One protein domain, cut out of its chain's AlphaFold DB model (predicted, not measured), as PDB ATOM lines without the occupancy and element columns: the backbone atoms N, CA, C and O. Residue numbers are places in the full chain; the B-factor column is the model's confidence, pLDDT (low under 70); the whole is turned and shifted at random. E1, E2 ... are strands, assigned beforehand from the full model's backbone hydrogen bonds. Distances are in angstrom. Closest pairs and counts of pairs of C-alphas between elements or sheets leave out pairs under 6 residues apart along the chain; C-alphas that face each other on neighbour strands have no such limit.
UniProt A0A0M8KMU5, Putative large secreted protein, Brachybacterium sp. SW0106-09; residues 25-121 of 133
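This is residues 25 to 121 of the 133 residues of the protein "Putative large secreted protein" of Brachybacterium sp. SW0106-09 (UniProt A0A0M8KMU5). A four-strand, strongly twisted sheet, E6 to E9, is partly covered on one face by the hairpin E4 and E5, making a small, lopsided sandwich. A second hairpin, E2 and E3, sits by one end of the larger sheet, and E1, which runs on into E2 across a break of 1 residue, makes a tail beyond this hairpin at that same end. The 97 printed residues, with nine named strands E1 to E9 in chain order and no named helix, are all strand in class. The sheets, E6 - E7 - E8 - E9, E2 - E3 and E4 - E5, are antiparallel; the whole is compact, radius of gyration of the C-alphas 13.1 A, spanning 44 by 28 by 24 A.

Find C-alpha 25 at (33.657, -52.928, 158.167), where E1, residues 25 to 27, begins. Next come E2, 29 to 34, E3, 40 to 44, E4, 63 to 69, 17.0 A long, and E5, 75 to 80. Then read E6, 88 to 90, E7, 93 to 100, 18.0 A, E8, 103 to 109, 19.6 A, and E9, 114 to 120, 19.9 A, ending at C-alpha 120, (72.817, -61.695, 157.866).

E1 pairs with no named strand. In the hairpin E2 and E3, look for N 33 and O 41, 2.9 A apart; in E4 and E5, N 65 and O 78, 2.8 A. E6 to E9 form a meander, each strand the antiparallel neighbour of the one before: N 88 and O 95, 2.9 A, N 96 and O 105, 2.8 A, N 108 and O 115, 2.8 A. E7 bends by 61 degrees at residue 97. The closest C-alphas of E2 and E6, Leu 32 and Leu 89, are 6.5 A apart; those of E4 and E9, Val 68 and Ile 114, 7.2 A.

The C-alphas of Trp 25 and Pro 101 are farthest apart, 44.1 A. The printed part has no cut; the link E3 to E4 is long, and residue 46 is under 70 in pLDDT.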
ATOM      1  N   TRP A  25      32.973 -51.764 157.601       85.94
ATOM      2  CA  TRP A  25      33.657 -52.928 158.167       85.94
ATOM      3  C   TRP A  25      34.573 -53.584 157.138       85.94
ATOM      4  O   TRP A  25      34.090 -54.120 156.136       85.94
ATOM      5  N   GLN A  26      35.862 -53.642 157.447       85.75
ATOM      6  CA  GLN A  26      36.888 -54.247 156.606       85.75
ATOM      7  C   GLN A  26      37.555 -55.428 157.311       85.75
ATOM      8  O   GLN A  26      37.648 -55.466 158.540       85.75
ATOM      9  N   GLU A  27      37.972 -56.431 156.538       85.94
ATOM     10  CA  GLU A  27      38.881 -57.465 157.041       85.94
ATOM     11  C   GLU A  27      40.292 -56.884 157.155       85.94
ATOM     12  O   GLU A  27      40.646 -55.966 156.422       85.94
ATOM     13  N   TYR A  28      41.085 -57.402 158.090       84.56
ATOM     14  CA  TYR A  28      42.473 -56.972 158.218       84.56
ATOM     15  C   TYR A  28      43.304 -57.486 157.043       84.56
ATOM     16  O   TYR A  28      43.334 -58.693 156.797       84.56
ATOM     17  N   ASP A  29      44.024 -56.582 156.388       88.94
ATOM     18  CA  ASP A  29      44.994 -56.890 155.345       88.94
ATOM     19  C   ASP A  29      46.320 -56.193 155.659       88.94
ATOM     20  O   ASP A  29      46.464 -54.974 155.561       88.94
ATOM     21  N   THR A  30      47.301 -56.990 156.075       90.25
ATOM     22  CA  THR A  30      48.640 -56.504 156.412       90.25
ATOM     23  C   THR A  30      49.564 -56.408 155.196       90.25
ATOM     24  O   THR A  30      50.759 -56.183 155.376       90.25
ATOM     25  N   THR A  31      49.066 -56.641 153.977       92.88
ATOM     26  CA  THR A  31      49.867 -56.554 152.751       92.88
ATOM     27  C   THR A  31      50.346 -55.123 152.556       92.88
ATOM     28  O   THR A  31      49.533 -54.208 152.460       92.88
ATOM     29  N   LEU A  32      51.661 -54.928 152.524       93.69
ATOM     30  CA  LEU A  32      52.277 -53.626 152.337       93.69
ATOM     31  C   LEU A  32      52.118 -53.163 150.894       93.69
ATOM     32  O   LEU A  32      52.386 -53.908 149.951       93.69
ATOM     33  N   VAL A  33      51.715 -51.908 150.748       94.69
ATOM     34  CA  VAL A  33      51.563 -51.231 149.467       94.69
ATOM     35  C   VAL A  33      52.217 -49.857 149.540       94.69
ATOM     36  O   VAL A  33      52.160 -49.180 150.569       94.69
ATOM     37  N   GLU A  34      52.860 -49.466 148.444       94.19
ATOM     38  CA  GLU A  34      53.384 -48.114 148.268       94.19
ATOM     39  C   GLU A  34      52.224 -47.139 148.028       94.19
ATOM     40  O   GLU A  34      51.283 -47.437 147.288       94.19
ATOM     41  N   GLN A  35      52.288 -45.990 148.691       91.50
ATOM     42  CA  GLN A  35      51.320 -44.906 148.619       91.50
ATOM     43  C   GLN A  35      51.770 -43.851 147.603       91.50
ATOM     44  O   GLN A  35      52.932 -43.793 147.200       91.50
ATOM     45  N   GLU A  36      50.858 -42.966 147.199       89.12
ATOM     46  CA  GLU A  36      51.156 -41.915 146.212       89.12
ATOM     47  C   GLU A  36      52.238 -40.920 146.675       89.12
ATOM     48  O   GLU A  36      52.871 -40.268 145.845       89.12
ATOM     49  N   ASP A  37      52.457 -40.801 147.987       87.88
ATOM     50  CA  ASP A  37      53.483 -39.948 148.591       87.88
ATOM     51  C   ASP A  37      54.845 -40.646 148.774       87.88
ATOM     52  O   ASP A  37      55.786 -40.027 149.272       87.88
ATOM     53  N   GLY A  38      54.970 -41.912 148.352       89.81
ATOM     54  CA  GLY A  38      56.183 -42.724 148.483       89.81
ATOM     55  C   GLY A  38      56.358 -43.391 149.851       89.81
ATOM     56  O   GLY A  38      57.361 -44.075 150.073       89.81
ATOM     57  N   SER A  39      55.407 -43.216 150.774       92.94
ATOM     58  CA  SER A  39      55.340 -44.015 151.996       92.94
ATOM     59  C   SER A  39      54.797 -45.415 151.707       92.94
ATOM     60  O   SER A  39      54.232 -45.689 150.648       92.94
ATOM     61  N   ILE A  40      54.978 -46.335 152.645       95.25
ATOM     62  CA  ILE A  40      54.500 -47.711 152.545       95.25
ATOM     63  C   ILE A  40      53.591 -47.980 153.735       95.25
ATOM     64  O   ILE A  40      53.975 -47.751 154.879       95.25
ATOM     65  N   ALA A  41      52.397 -48.505 153.491       93.12
ATOM     66  CA  ALA A  41      51.457 -48.834 154.557       93.12
ATOM     67  C   ALA A  41      50.739 -50.155 154.265       93.12
ATOM     68  O   ALA A  41      50.680 -50.576 153.106       93.12
ATOM     69  N   PRO A  42      50.195 -50.840 155.283       92.75
ATOM     70  CA  PRO A  42      49.384 -52.022 155.046       92.75
ATOM     71  C   PRO A  42      48.048 -51.651 154.389       92.75
ATOM     72  O   PRO A  42      47.467 -50.611 154.693       92.75
ATOM     73  N   ALA A  43      47.547 -52.518 153.513       89.38
ATOM     74  CA  ALA A  43      46.358 -52.263 152.704       89.38
ATOM     75  C   ALA A  43      45.082 -52.021 153.530       89.38
ATOM     76  O   ALA A  43      44.238 -51.225 153.122       89.38
ATOM     77  N   ALA A  44      44.930 -52.697 154.675       84.62
ATOM     78  CA  ALA A  44      43.786 -52.514 155.563       84.62
ATOM     79  C   ALA A  44      44.132 -52.850 157.024       84.62
ATOM     80  O   ALA A  44      43.896 -53.962 157.511       84.62
ATOM     81  N   VAL A  45      44.649 -51.865 157.756       80.50
ATOM     82  CA  VAL A  45      44.778 -51.898 159.222       80.50
ATOM     83  C   VAL A  45      44.265 -50.581 159.826       80.50
ATOM     84  O   VAL A  45      44.366 -49.542 159.177       80.50
ATOM     85  N   PRO A  46      43.680 -50.603 161.036       69.00
ATOM     86  CA  PRO A  46      43.102 -49.420 161.673       69.00
ATOM     87  C   PRO A  46      44.160 -48.447 162.197       69.00
ATOM     88  O   PRO A  46      43.930 -47.242 162.193       69.00
ATOM     89  N   ASP A  47      45.295 -48.967 162.665       70.31
ATOM     90  CA  ASP A  47      46.365 -48.172 163.256       70.31
ATOM     91  C   ASP A  47      47.362 -47.743 162.175       70.31
ATOM     92  O   ASP A  47      47.743 -48.544 161.319       70.31
ATOM     93  N   GLY A  48      47.769 -46.470 162.213       75.38
ATOM     94  CA  GLY A  48      48.605 -45.802 161.207       75.38
ATOM     95  C   GLY A  48      50.048 -46.301 161.170       75.38
ATOM     96  O   GLY A  48      50.970 -45.562 161.501       75.38
ATOM     97  N   VAL A  49      50.238 -47.568 160.807       87.06
ATOM     98  CA  VAL A  49      51.540 -48.154 160.502       87.06
ATOM     99  C   VAL A  49      52.020 -47.570 159.182       87.06
ATOM    100  O   VAL A  49      51.428 -47.830 158.135       87.06
ATOM    101  N   VAL A  50      53.108 -46.808 159.236       91.94
ATOM    102  CA  VAL A  50      53.741 -46.212 158.059       91.94
ATOM    103  C   VAL A  50      55.213 -46.591 158.051       91.94
ATOM    104  O   VAL A  50      55.915 -46.452 159.047       91.94
ATOM    105  N   LEU A  51      55.682 -47.103 156.924       93.50
ATOM    106  CA  LEU A  51      57.076 -47.396 156.641       93.50
ATOM    107  C   LEU A  51      57.578 -46.393 155.604       93.50
ATOM    108  O   LEU A  51      56.833 -45.951 154.729       93.50
ATOM    109  N   ALA A  52      58.851 -46.036 155.698       93.94
ATOM    110  CA  ALA A  52      59.476 -45.174 154.709       93.94
ATOM    111  C   ALA A  52      59.867 -45.974 153.458       93.94
ATOM    112  O   ALA A  52      60.244 -47.142 153.563       93.94
ATOM    113  N   GLY A  53      59.800 -45.344 152.287       92.69
ATOM    114  CA  GLY A  53      60.391 -45.865 151.055       92.69
ATOM    115  C   GLY A  53      61.919 -45.800 151.108       92.69
ATOM    116  O   GLY A  53      62.561 -46.464 151.914       92.69
ATOM    117  N   GLU A  54      62.527 -44.993 150.249       92.75
ATOM    118  CA  GLU A  54      63.941 -44.636 150.402       92.75
ATOM    119  C   GLU A  54      64.131 -43.711 151.614       92.75
ATOM    120  O   GLU A  54      63.283 -42.862 151.901       92.75
ATOM    121  N   VAL A  55      65.243 -43.874 152.332       92.31
ATOM    122  CA  VAL A  55      65.566 -43.063 153.508       92.31
ATOM    123  C   VAL A  55      66.960 -42.484 153.374       92.31
ATOM    124  O   VAL A  55      67.935 -43.218 153.266       92.31
ATOM    125  N   GLU A  56      67.057 -41.165 153.489       90.31
ATOM    126  CA  GLU A  56      68.325 -40.441 153.571       90.31
ATOM    127  C   GLU A  56      68.615 -40.121 155.046       90.31
ATOM    128  O   GLU A  56      68.148 -39.119 155.589       90.31
ATOM    129  N   GLY A  57      69.345 -41.015 155.713       85.56
ATOM    130  CA  GLY A  57      69.756 -40.884 157.112       85.56
ATOM    131  C   GLY A  57      71.270 -40.770 157.269       85.56
ATOM    132  O   GLY A  57      72.038 -41.138 156.377       85.56
ATOM    133  N   SER A  58      71.709 -40.277 158.427       88.31
ATOM    134  CA  SER A  58      73.116 -40.304 158.833       88.31
ATOM    135  C   SER A  58      73.253 -40.519 160.336       88.31
ATOM    136  O   SER A  58      72.317 -40.283 161.096       88.31
ATOM    137  N   SER A  59      74.444 -40.893 160.807       85.62
ATOM    138  CA  SER A  59      74.627 -41.150 162.241       85.62
ATOM    139  C   SER A  59      74.479 -39.881 163.093       85.62
ATOM    140  O   SER A  59      74.270 -39.967 164.300       85.62
ATOM    141  N   ALA A  60      74.609 -38.697 162.481       89.81
ATOM    142  CA  ALA A  60      74.357 -37.415 163.134       89.81
ATOM    143  C   ALA A  60      72.862 -37.051 163.151       89.81
ATOM    144  O   ALA A  60      72.400 -36.415 164.096       89.81
ATOM    145  N   GLU A  61      72.123 -37.478 162.126       90.00
ATOM    146  CA  GLU A  61      70.701 -37.204 161.913       90.00
ATOM    147  C   GLU A  61      70.004 -38.496 161.444       90.00
ATOM    148  O   GLU A  61      69.824 -38.704 160.239       90.00
ATOM    149  N   PRO A  62      69.659 -39.401 162.383       90.31
ATOM    150  CA  PRO A  62      68.927 -40.619 162.067       90.31
ATOM    151  C   PRO A  62      67.534 -40.284 161.540       90.31
ATOM    152  O   PRO A  62      66.867 -39.387 162.061       90.31
ATOM    153  N   ALA A  63      67.069 -41.042 160.554       92.25
ATOM    154  CA  ALA A  63      65.778 -40.822 159.913       92.25
ATOM    155  C   ALA A  63      64.785 -41.947 160.258       92.25
ATOM    156  O   ALA A  63      65.197 -43.096 160.444       92.25
ATOM    157  N   PRO A  64      63.480 -41.650 160.386       92.81
ATOM    158  CA  PRO A  64      62.469 -42.664 160.666       92.81
ATOM    159  C   PRO A  64      62.312 -43.617 159.475       92.81
ATOM    160  O   PRO A  64      62.153 -43.183 158.338       92.81
ATOM    161  N   VAL A  65      62.331 -44.921 159.749       94.00
ATOM    162  CA  VAL A  65      62.079 -45.984 158.758       94.00
ATOM    163  C   VAL A  65      60.716 -46.637 158.936       94.00
ATOM    164  O   VAL A  65      60.188 -47.241 158.008       94.00
ATOM    165  N   ALA A  66      60.159 -46.545 160.140       92.31
ATOM    166  CA  ALA A  66      58.871 -47.120 160.476       92.31
ATOM    167  C   ALA A  66      58.249 -46.339 161.634       92.31
ATOM    168  O   ALA A  66      58.952 -45.992 162.581       92.31
ATOM    169  N   GLU A  67      56.949 -46.109 161.593       91.62
ATOM    170  CA  GLU A  67      56.196 -45.404 162.621       91.62
ATOM    171  C   GLU A  67      54.866 -46.117 162.876       91.62
ATOM    172  O   GLU A  67      54.242 -46.653 161.961       91.62
ATOM    173  N   VAL A  68      54.454 -46.151 164.143       88.56
ATOM    174  CA  VAL A  68      53.158 -46.687 164.573       88.56
ATOM    175  C   VAL A  68      52.457 -45.642 165.422       88.56
ATOM    176  O   VAL A  68      53.035 -45.141 166.390       88.56
ATOM    177  N   ALA A  69      51.202 -45.346 165.092       86.38
ATOM    178  CA  ALA A  69      50.345 -44.515 165.925       86.38
ATOM    179  C   ALA A  69      50.125 -45.150 167.315       86.38
ATOM    180  O   ALA A  69      49.913 -46.352 167.453       86.38
ATOM    181  N   ALA A  70      50.167 -44.329 168.359       82.50
ATOM    182  CA  ALA A  70      50.015 -44.712 169.758       82.50
ATOM    183  C   ALA A  70      48.940 -43.842 170.432       82.50
ATOM    184  O   ALA A  70      49.200 -43.142 171.410       82.50
ATOM    185  N   GLY A  71      47.718 -43.889 169.897       78.94
ATOM    186  CA  GLY A  71      46.613 -43.005 170.280       78.94
ATOM    187  C   GLY A  71      46.453 -41.824 169.320       78.94
ATOM    188  O   GLY A  71      46.975 -41.850 168.211       78.94
ATOM    189  N   GLU A  72      45.702 -40.805 169.740       77.81
ATOM    190  CA  GLU A  72      45.289 -39.688 168.871       77.81
ATOM    191  C   GLU A  72      46.439 -38.714 168.549       77.81
ATOM    192  O   GLU A  72      46.515 -38.208 167.435       77.81
ATOM    193  N   ASP A  73      47.357 -38.492 169.498       84.50
ATOM    194  CA  ASP A  73      48.391 -37.444 169.416       84.50
ATOM    195  C   ASP A  73      49.823 -37.963 169.642       84.50
ATOM    196  O   ASP A  73      50.742 -37.188 169.921       84.50
ATOM    197  N   ALA A  74      50.031 -39.278 169.593       85.12
ATOM    198  CA  ALA A  74      51.336 -39.876 169.851       85.12
ATOM    199  C   ALA A  74      51.664 -40.966 168.837       85.12
ATOM    200  O   ALA A  74      50.779 -41.646 168.324       85.12
ATOM    201  N   SER A  75      52.957 -41.158 168.597       88.31
ATOM    202  CA  SER A  75      53.480 -42.229 167.764       88.31
ATOM    203  C   SER A  75      54.810 -42.749 168.301       88.31
ATOM    204  O   SER A  75      55.485 -42.113 169.118       88.31
ATOM    205  N   VAL A  76      55.164 -43.956 167.871       87.44
ATOM    206  CA  VAL A  76      56.446 -44.595 168.152       87.44
ATOM    207  C   VAL A  76      57.145 -44.844 166.826       87.44
ATOM    208  O   VAL A  76      56.632 -45.586 165.990       87.44
ATOM    209  N   ALA A  77      58.329 -44.258 166.661       90.19
ATOM    210  CA  ALA A  77      59.143 -44.410 165.465       90.19
ATOM    211  C   ALA A  77      60.371 -45.297 165.709       90.19
ATOM    212  O   ALA A  77      61.023 -45.244 166.756       90.19
ATOM    213  N   VAL A  78      60.709 -46.090 164.700       88.75
ATOM    214  CA  VAL A  78      61.998 -46.756 164.542       88.75
ATOM    215  C   VAL A  78      62.835 -45.876 163.627       88.75
ATOM    216  O   VAL A  78      62.463 -45.654 162.478       88.75
ATOM    217  N   ALA A  79      63.957 -45.376 164.138       91.38
ATOM    218  CA  ALA A  79      64.917 -44.609 163.356       91.38
ATOM    219  C   ALA A  79      66.069 -45.494 162.866       91.38
ATOM    220  O   ALA A  79      66.397 -46.506 163.493       91.38
ATOM    221  N   TRP A  80      66.687 -45.081 161.764       92.88
ATOM    222  CA  TRP A  80      67.873 -45.698 161.191       92.88
ATOM    223  C   TRP A  80      68.981 -44.667 160.983       92.88
ATOM    224  O   TRP A  80      68.725 -43.504 160.674       92.88
ATOM    225  N   GLU A  81      70.216 -45.098 161.219       90.69
ATOM    226  CA  GLU A  81      71.397 -44.235 161.372       90.69
ATOM    227  C   GLU A  81      72.168 -44.016 160.062       90.69
ATOM    228  O   GLU A  81      73.163 -43.303 160.051       90.69
ATOM    229  N   ASP A  82      71.744 -44.633 158.967       89.69
ATOM    230  CA  ASP A  82      72.372 -44.528 157.649       89.69
ATOM    231  C   ASP A  82      71.294 -44.347 156.575       89.69
ATOM    232  O   ASP A  82      70.096 -44.328 156.863       89.69
ATOM    233  N   SER A  83      71.709 -44.197 155.321       92.38
ATOM    234  CA  SER A  83      70.769 -44.188 154.202       92.38
ATOM    235  C   SER A  83      70.318 -45.614 153.868       92.38
ATOM    236  O   SER A  83      71.116 -46.553 153.921       92.38
ATOM    237  N   LEU A  84      69.043 -45.784 153.524       93.62
ATOM    238  CA  LEU A  84      68.467 -47.050 153.083       93.62
ATOM    239  C   LEU A  84      67.863 -46.895 151.688       93.62
ATOM    240  O   LEU A  84      67.139 -45.928 151.454       93.62
ATOM    241  N   PRO A  85      68.087 -47.863 150.781       94.88
ATOM    242  CA  PRO A  85      67.403 -47.873 149.496       94.88
ATOM    243  C   PRO A  85      65.913 -48.175 149.679       94.88
ATOM    244  O   PRO A  85      65.495 -48.688 150.718       94.88
ATOM    245  N   ALA A  86      65.123 -47.949 148.629       95.06
ATOM    246  CA  ALA A  86      63.735 -48.396 148.602       95.06
ATOM    247  C   ALA A  86      63.628 -49.913 148.892       95.06
ATOM    248  O   ALA A  86      64.396 -50.705 148.324       95.06
ATOM    249  N   PRO A  87      62.697 -50.341 149.765       96.88
ATOM    250  CA  PRO A  87      62.580 -51.734 150.156       96.88
ATOM    251  C   PRO A  87      61.878 -52.577 149.090       96.88
ATOM    252  O   PRO A  87      61.047 -52.102 148.319       96.88
ATOM    253  N   VAL A  88      62.150 -53.881 149.108       96.75
ATOM    254  CA  VAL A  88      61.336 -54.868 148.389       96.75
ATOM    255  C   VAL A  88      60.182 -55.305 149.288       96.75
ATOM    256  O   VAL A  88      60.412 -55.679 150.442       96.75
ATOM    257  N   LEU A  89      58.955 -55.262 148.760       96.25
ATOM    258  CA  LEU A  89      57.731 -55.599 149.490       96.25
ATOM    259  C   LEU A  89      57.266 -57.020 149.175       96.25
ATOM    260  O   LEU A  89      57.052 -57.363 148.016       96.25
ATOM    261  N   GLU A  90      57.059 -57.821 150.218       94.75
ATOM    262  CA  GLU A  90      56.553 -59.192 150.128       94.75
ATOM    263  C   GLU A  90      55.541 -59.435 151.259       94.75
ATOM    264  O   GLU A  90      55.904 -59.608 152.427       94.75
ATOM    265  N   GLY A  91      54.244 -59.447 150.935       93.00
ATOM    266  CA  GLY A  91      53.184 -59.578 151.939       93.00
ATOM    267  C   GLY A  91      53.263 -58.447 152.962       93.00
ATOM    268  O   GLY A  91      53.160 -57.285 152.592       93.00
ATOM    269  N   SER A  92      53.469 -58.769 154.241       92.50
ATOM    270  CA  SER A  92      53.626 -57.761 155.299       92.50
ATOM    271  C   SER A  92      55.069 -57.312 155.551       92.50
ATOM    272  O   SER A  92      55.320 -56.592 156.518       92.50
ATOM    273  N   ALA A  93      56.025 -57.773 154.740       93.81
ATOM    274  CA  ALA A  93      57.448 -57.525 154.927       93.81
ATOM    275  C   ALA A  93      57.972 -56.461 153.957       93.81
ATOM    276  O   ALA A  93      57.756 -56.562 152.751       93.81
ATOM    277  N   ALA A  94      58.721 -55.496 154.485       95.88
ATOM    278  CA  ALA A  94      59.564 -54.581 153.727       95.88
ATOM    279  C   ALA A  94      61.032 -54.910 154.006       95.88
ATOM    280  O   ALA A  94      61.470 -54.881 155.159       95.88
ATOM    281  N   THR A  95      61.786 -55.242 152.958       96.00
ATOM    282  CA  THR A  95      63.209 -55.595 153.056       96.00
ATOM    283  C   THR A  95      64.076 -54.495 152.460       96.00
ATOM    284  O   THR A  95      64.087 -54.308 151.245       96.00
ATOM    285  N   TYR A  96      64.837 -53.813 153.310       94.88
ATOM    286  CA  TYR A  96      65.838 -52.820 152.936       94.88
ATOM    287  C   TYR A  96      67.190 -53.523 152.788       94.88
ATOM    288  O   TYR A  96      67.842 -53.884 153.775       94.88
ATOM    289  N   ALA A  97      67.578 -53.768 151.539       93.56
ATOM    290  CA  ALA A  97      68.791 -54.506 151.219       93.56
ATOM    291  C   ALA A  97      70.050 -53.698 151.548       93.56
ATOM    292  O   ALA A  97      70.123 -52.502 151.264       93.56
ATOM    293  N   GLY A  98      71.064 -54.368 152.097       88.75
ATOM    294  CA  GLY A  98      72.356 -53.740 152.375       88.75
ATOM    295  C   GLY A  98      72.281 -52.614 153.405       88.75
ATOM    296  O   GLY A  98      73.097 -51.696 153.352       88.75
ATOM    297  N   ALA A  99      71.329 -52.701 154.339       88.44
ATOM    298  CA  ALA A  99      71.203 -51.787 155.470       88.44
ATOM    299  C   ALA A  99      72.527 -51.650 156.241       88.44
ATOM    300  O   ALA A  99      72.856 -50.565 156.708       88.44
ATOM    301  N   TRP A 100      73.306 -52.735 156.297       86.12
ATOM    302  CA  TRP A 100      74.735 -52.744 156.614       86.12
ATOM    303  C   TRP A 100      75.485 -53.734 155.704       86.12
ATOM    304  O   TRP A 100      74.857 -54.526 154.993       86.12
ATOM    305  N   PRO A 101      76.835 -53.747 155.704       86.81
ATOM    306  CA  PRO A 101      77.607 -54.708 154.919       86.81
ATOM    307  C   PRO A 101      77.219 -56.161 155.225       86.81
ATOM    308  O   PRO A 101      77.536 -56.686 156.291       86.81
ATOM    309  N   GLY A 102      76.553 -56.811 154.266       82.00
ATOM    310  CA  GLY A 102      76.067 -58.186 154.402       82.00
ATOM    311  C   GLY A 102      74.869 -58.343 155.339       82.00
ATOM    312  O   GLY A 102      74.629 -59.450 155.800       82.00
ATOM    313  N   ILE A 103      74.140 -57.270 155.656       88.56
ATOM    314  CA  ILE A 103      72.971 -57.319 156.536       88.56
ATOM    315  C   ILE A 103      71.821 -56.542 155.902       88.56
ATOM    316  O   ILE A 103      71.977 -55.372 155.549       88.56
ATOM    317  N   ASP A 104      70.656 -57.175 155.840       90.38
ATOM    318  CA  ASP A 104      69.409 -56.541 155.422       90.38
ATOM    319  C   ASP A 104      68.567 -56.180 156.648       90.38
ATOM    320  O   ASP A 104      68.511 -56.929 157.632       90.38
ATOM    321  N   LEU A 105      67.881 -55.040 156.583       90.94
ATOM    322  CA  LEU A 105      66.852 -54.679 157.551       90.94
ATOM    323  C   LEU A 105      65.505 -55.157 157.019       90.94
ATOM    324  O   LEU A 105      65.101 -54.786 155.921       90.94
ATOM    325  N   VAL A 106      64.784 -55.941 157.817       92.81
ATOM    326  CA  VAL A 106      63.421 -56.366 157.487       92.81
ATOM    327  C   VAL A 106      62.456 -55.840 158.530       92.81
ATOM    328  O   VAL A 106      62.608 -56.096 159.731       92.81
ATOM    329  N   VAL A 107      61.448 -55.122 158.052       91.94
ATOM    330  CA  VAL A 107      60.374 -54.556 158.858       91.94
ATOM    331  C   VAL A 107      59.080 -55.271 158.498       91.94
ATOM    332  O   VAL A 107      58.680 -55.305 157.338       91.94
ATOM    333  N   HIS A 108      58.428 -55.861 159.496       90.44
ATOM    334  CA  HIS A 108      57.125 -56.493 159.342       90.44
ATOM    335  C   HIS A 108      56.039 -55.603 159.916       90.44
ATOM    336  O   HIS A 108      56.050 -55.305 161.115       90.44
ATOM    337  N   ALA A 109      55.062 -55.265 159.082       87.88
ATOM    338  CA  ALA A 109      53.795 -54.765 159.571       87.88
ATOM    339  C   ALA A 109      53.004 -55.913 160.196       87.88
ATOM    340  O   ALA A 109      52.842 -56.998 159.630       87.88
ATOM    341  N   THR A 110      52.502 -55.660 161.392       82.88
ATOM    342  CA  THR A 110      51.463 -56.478 161.996       82.88
ATOM    343  C   THR A 110      50.212 -55.632 162.105       82.88
ATOM    344  O   THR A 110      50.206 -54.442 161.809       82.88
ATOM    345  N   ARG A 111      49.132 -56.265 162.529       75.94
ATOM    346  CA  ARG A 111      47.857 -55.593 162.672       75.94
ATOM    347  C   ARG A 111      47.873 -54.437 163.676       75.94
ATOM    348  O   ARG A 111      47.162 -53.468 163.460       75.94
ATOM    349  N   ASP A 112      48.646 -54.584 164.748       71.75
ATOM    350  CA  ASP A 112      48.607 -53.681 165.902       71.75
ATOM    351  C   ASP A 112      49.984 -53.027 166.180       71.75
ATOM    352  O   ASP A 112      50.124 -52.247 167.116       71.75
ATOM    353  N   CYS A 113      51.043 -53.403 165.444       70.19
ATOM    354  CA  CYS A 113      52.432 -53.003 165.729       70.19
ATOM    355  C   CYS A 113      53.388 -53.269 164.542       70.19
ATOM    356  O   CYS A 113      52.984 -53.796 163.503       70.19
ATOM    357  N   ILE A 114      54.683 -52.997 164.728       79.75
ATOM    358  CA  ILE A 114      55.782 -53.329 163.812       79.75
ATOM    359  C   ILE A 114      56.802 -54.242 164.508       79.75
ATOM    360  O   ILE A 114      57.139 -54.050 165.676       79.75
ATOM    361  N   ILE A 115      57.349 -55.213 163.772       81.50
ATOM    362  CA  ILE A 115      58.478 -56.047 164.212       81.50
ATOM    363  C   ILE A 115      59.677 -55.775 163.300       81.50
ATOM    364  O   ILE A 115      59.544 -55.838 162.081       81.50
ATOM    365  N   ARG A 116      60.864 -55.523 163.874       83.88
ATOM    366  CA  ARG A 116      62.120 -55.366 163.115       83.88
ATOM    367  C   ARG A 116      63.049 -56.563 163.297       83.88
ATOM    368  O   ARG A 116      63.216 -57.055 164.414       83.88
ATOM    369  N   SER A 117      63.710 -56.974 162.222       84.50
ATOM    370  CA  SER A 117      64.747 -58.008 162.239       84.50
ATOM    371  C   SER A 117      65.927 -57.626 161.346       84.50
ATOM    372  O   SER A 117      65.773 -56.851 160.407       84.50
ATOM    373  N   LEU A 118      67.113 -58.141 161.676       84.44
ATOM    374  CA  LEU A 118      68.329 -57.980 160.881       84.44
ATOM    375  C   LEU A 118      68.718 -59.352 160.342       84.44
ATOM    376  O   LEU A 118      68.909 -60.286 161.128       84.44
ATOM    377  N   LEU A 119      68.801 -59.476 159.022       75.94
ATOM    378  CA  LEU A 119      69.160 -60.721 158.356       75.94
ATOM    379  C   LEU A 119      70.603 -60.639 157.874       75.94
ATOM    380  O   LEU A 119      70.923 -59.805 157.037       75.94
ATOM    381  N   ASP A 120      71.461 -61.518 158.387       76.94
ATOM    382  CA  ASP A 120      72.817 -61.695 157.866       76.94
ATOM    383  C   ASP A 120      72.755 -62.434 156.522       76.94
ATOM    384  O   ASP A 120      72.366 -63.603 156.445       76.94
ATOM    385  N   THR A 121      73.117 -61.737 155.450       70.94
ATOM    386  CA  THR A 121      73.206 -62.261 154.082       70.94
ATOM    387  C   THR A 121      74.611 -62.784 153.753       70.94
ATOM    388  O   THR A 121      74.860 -63.294 152.654       70.94
TER     389      THR A 121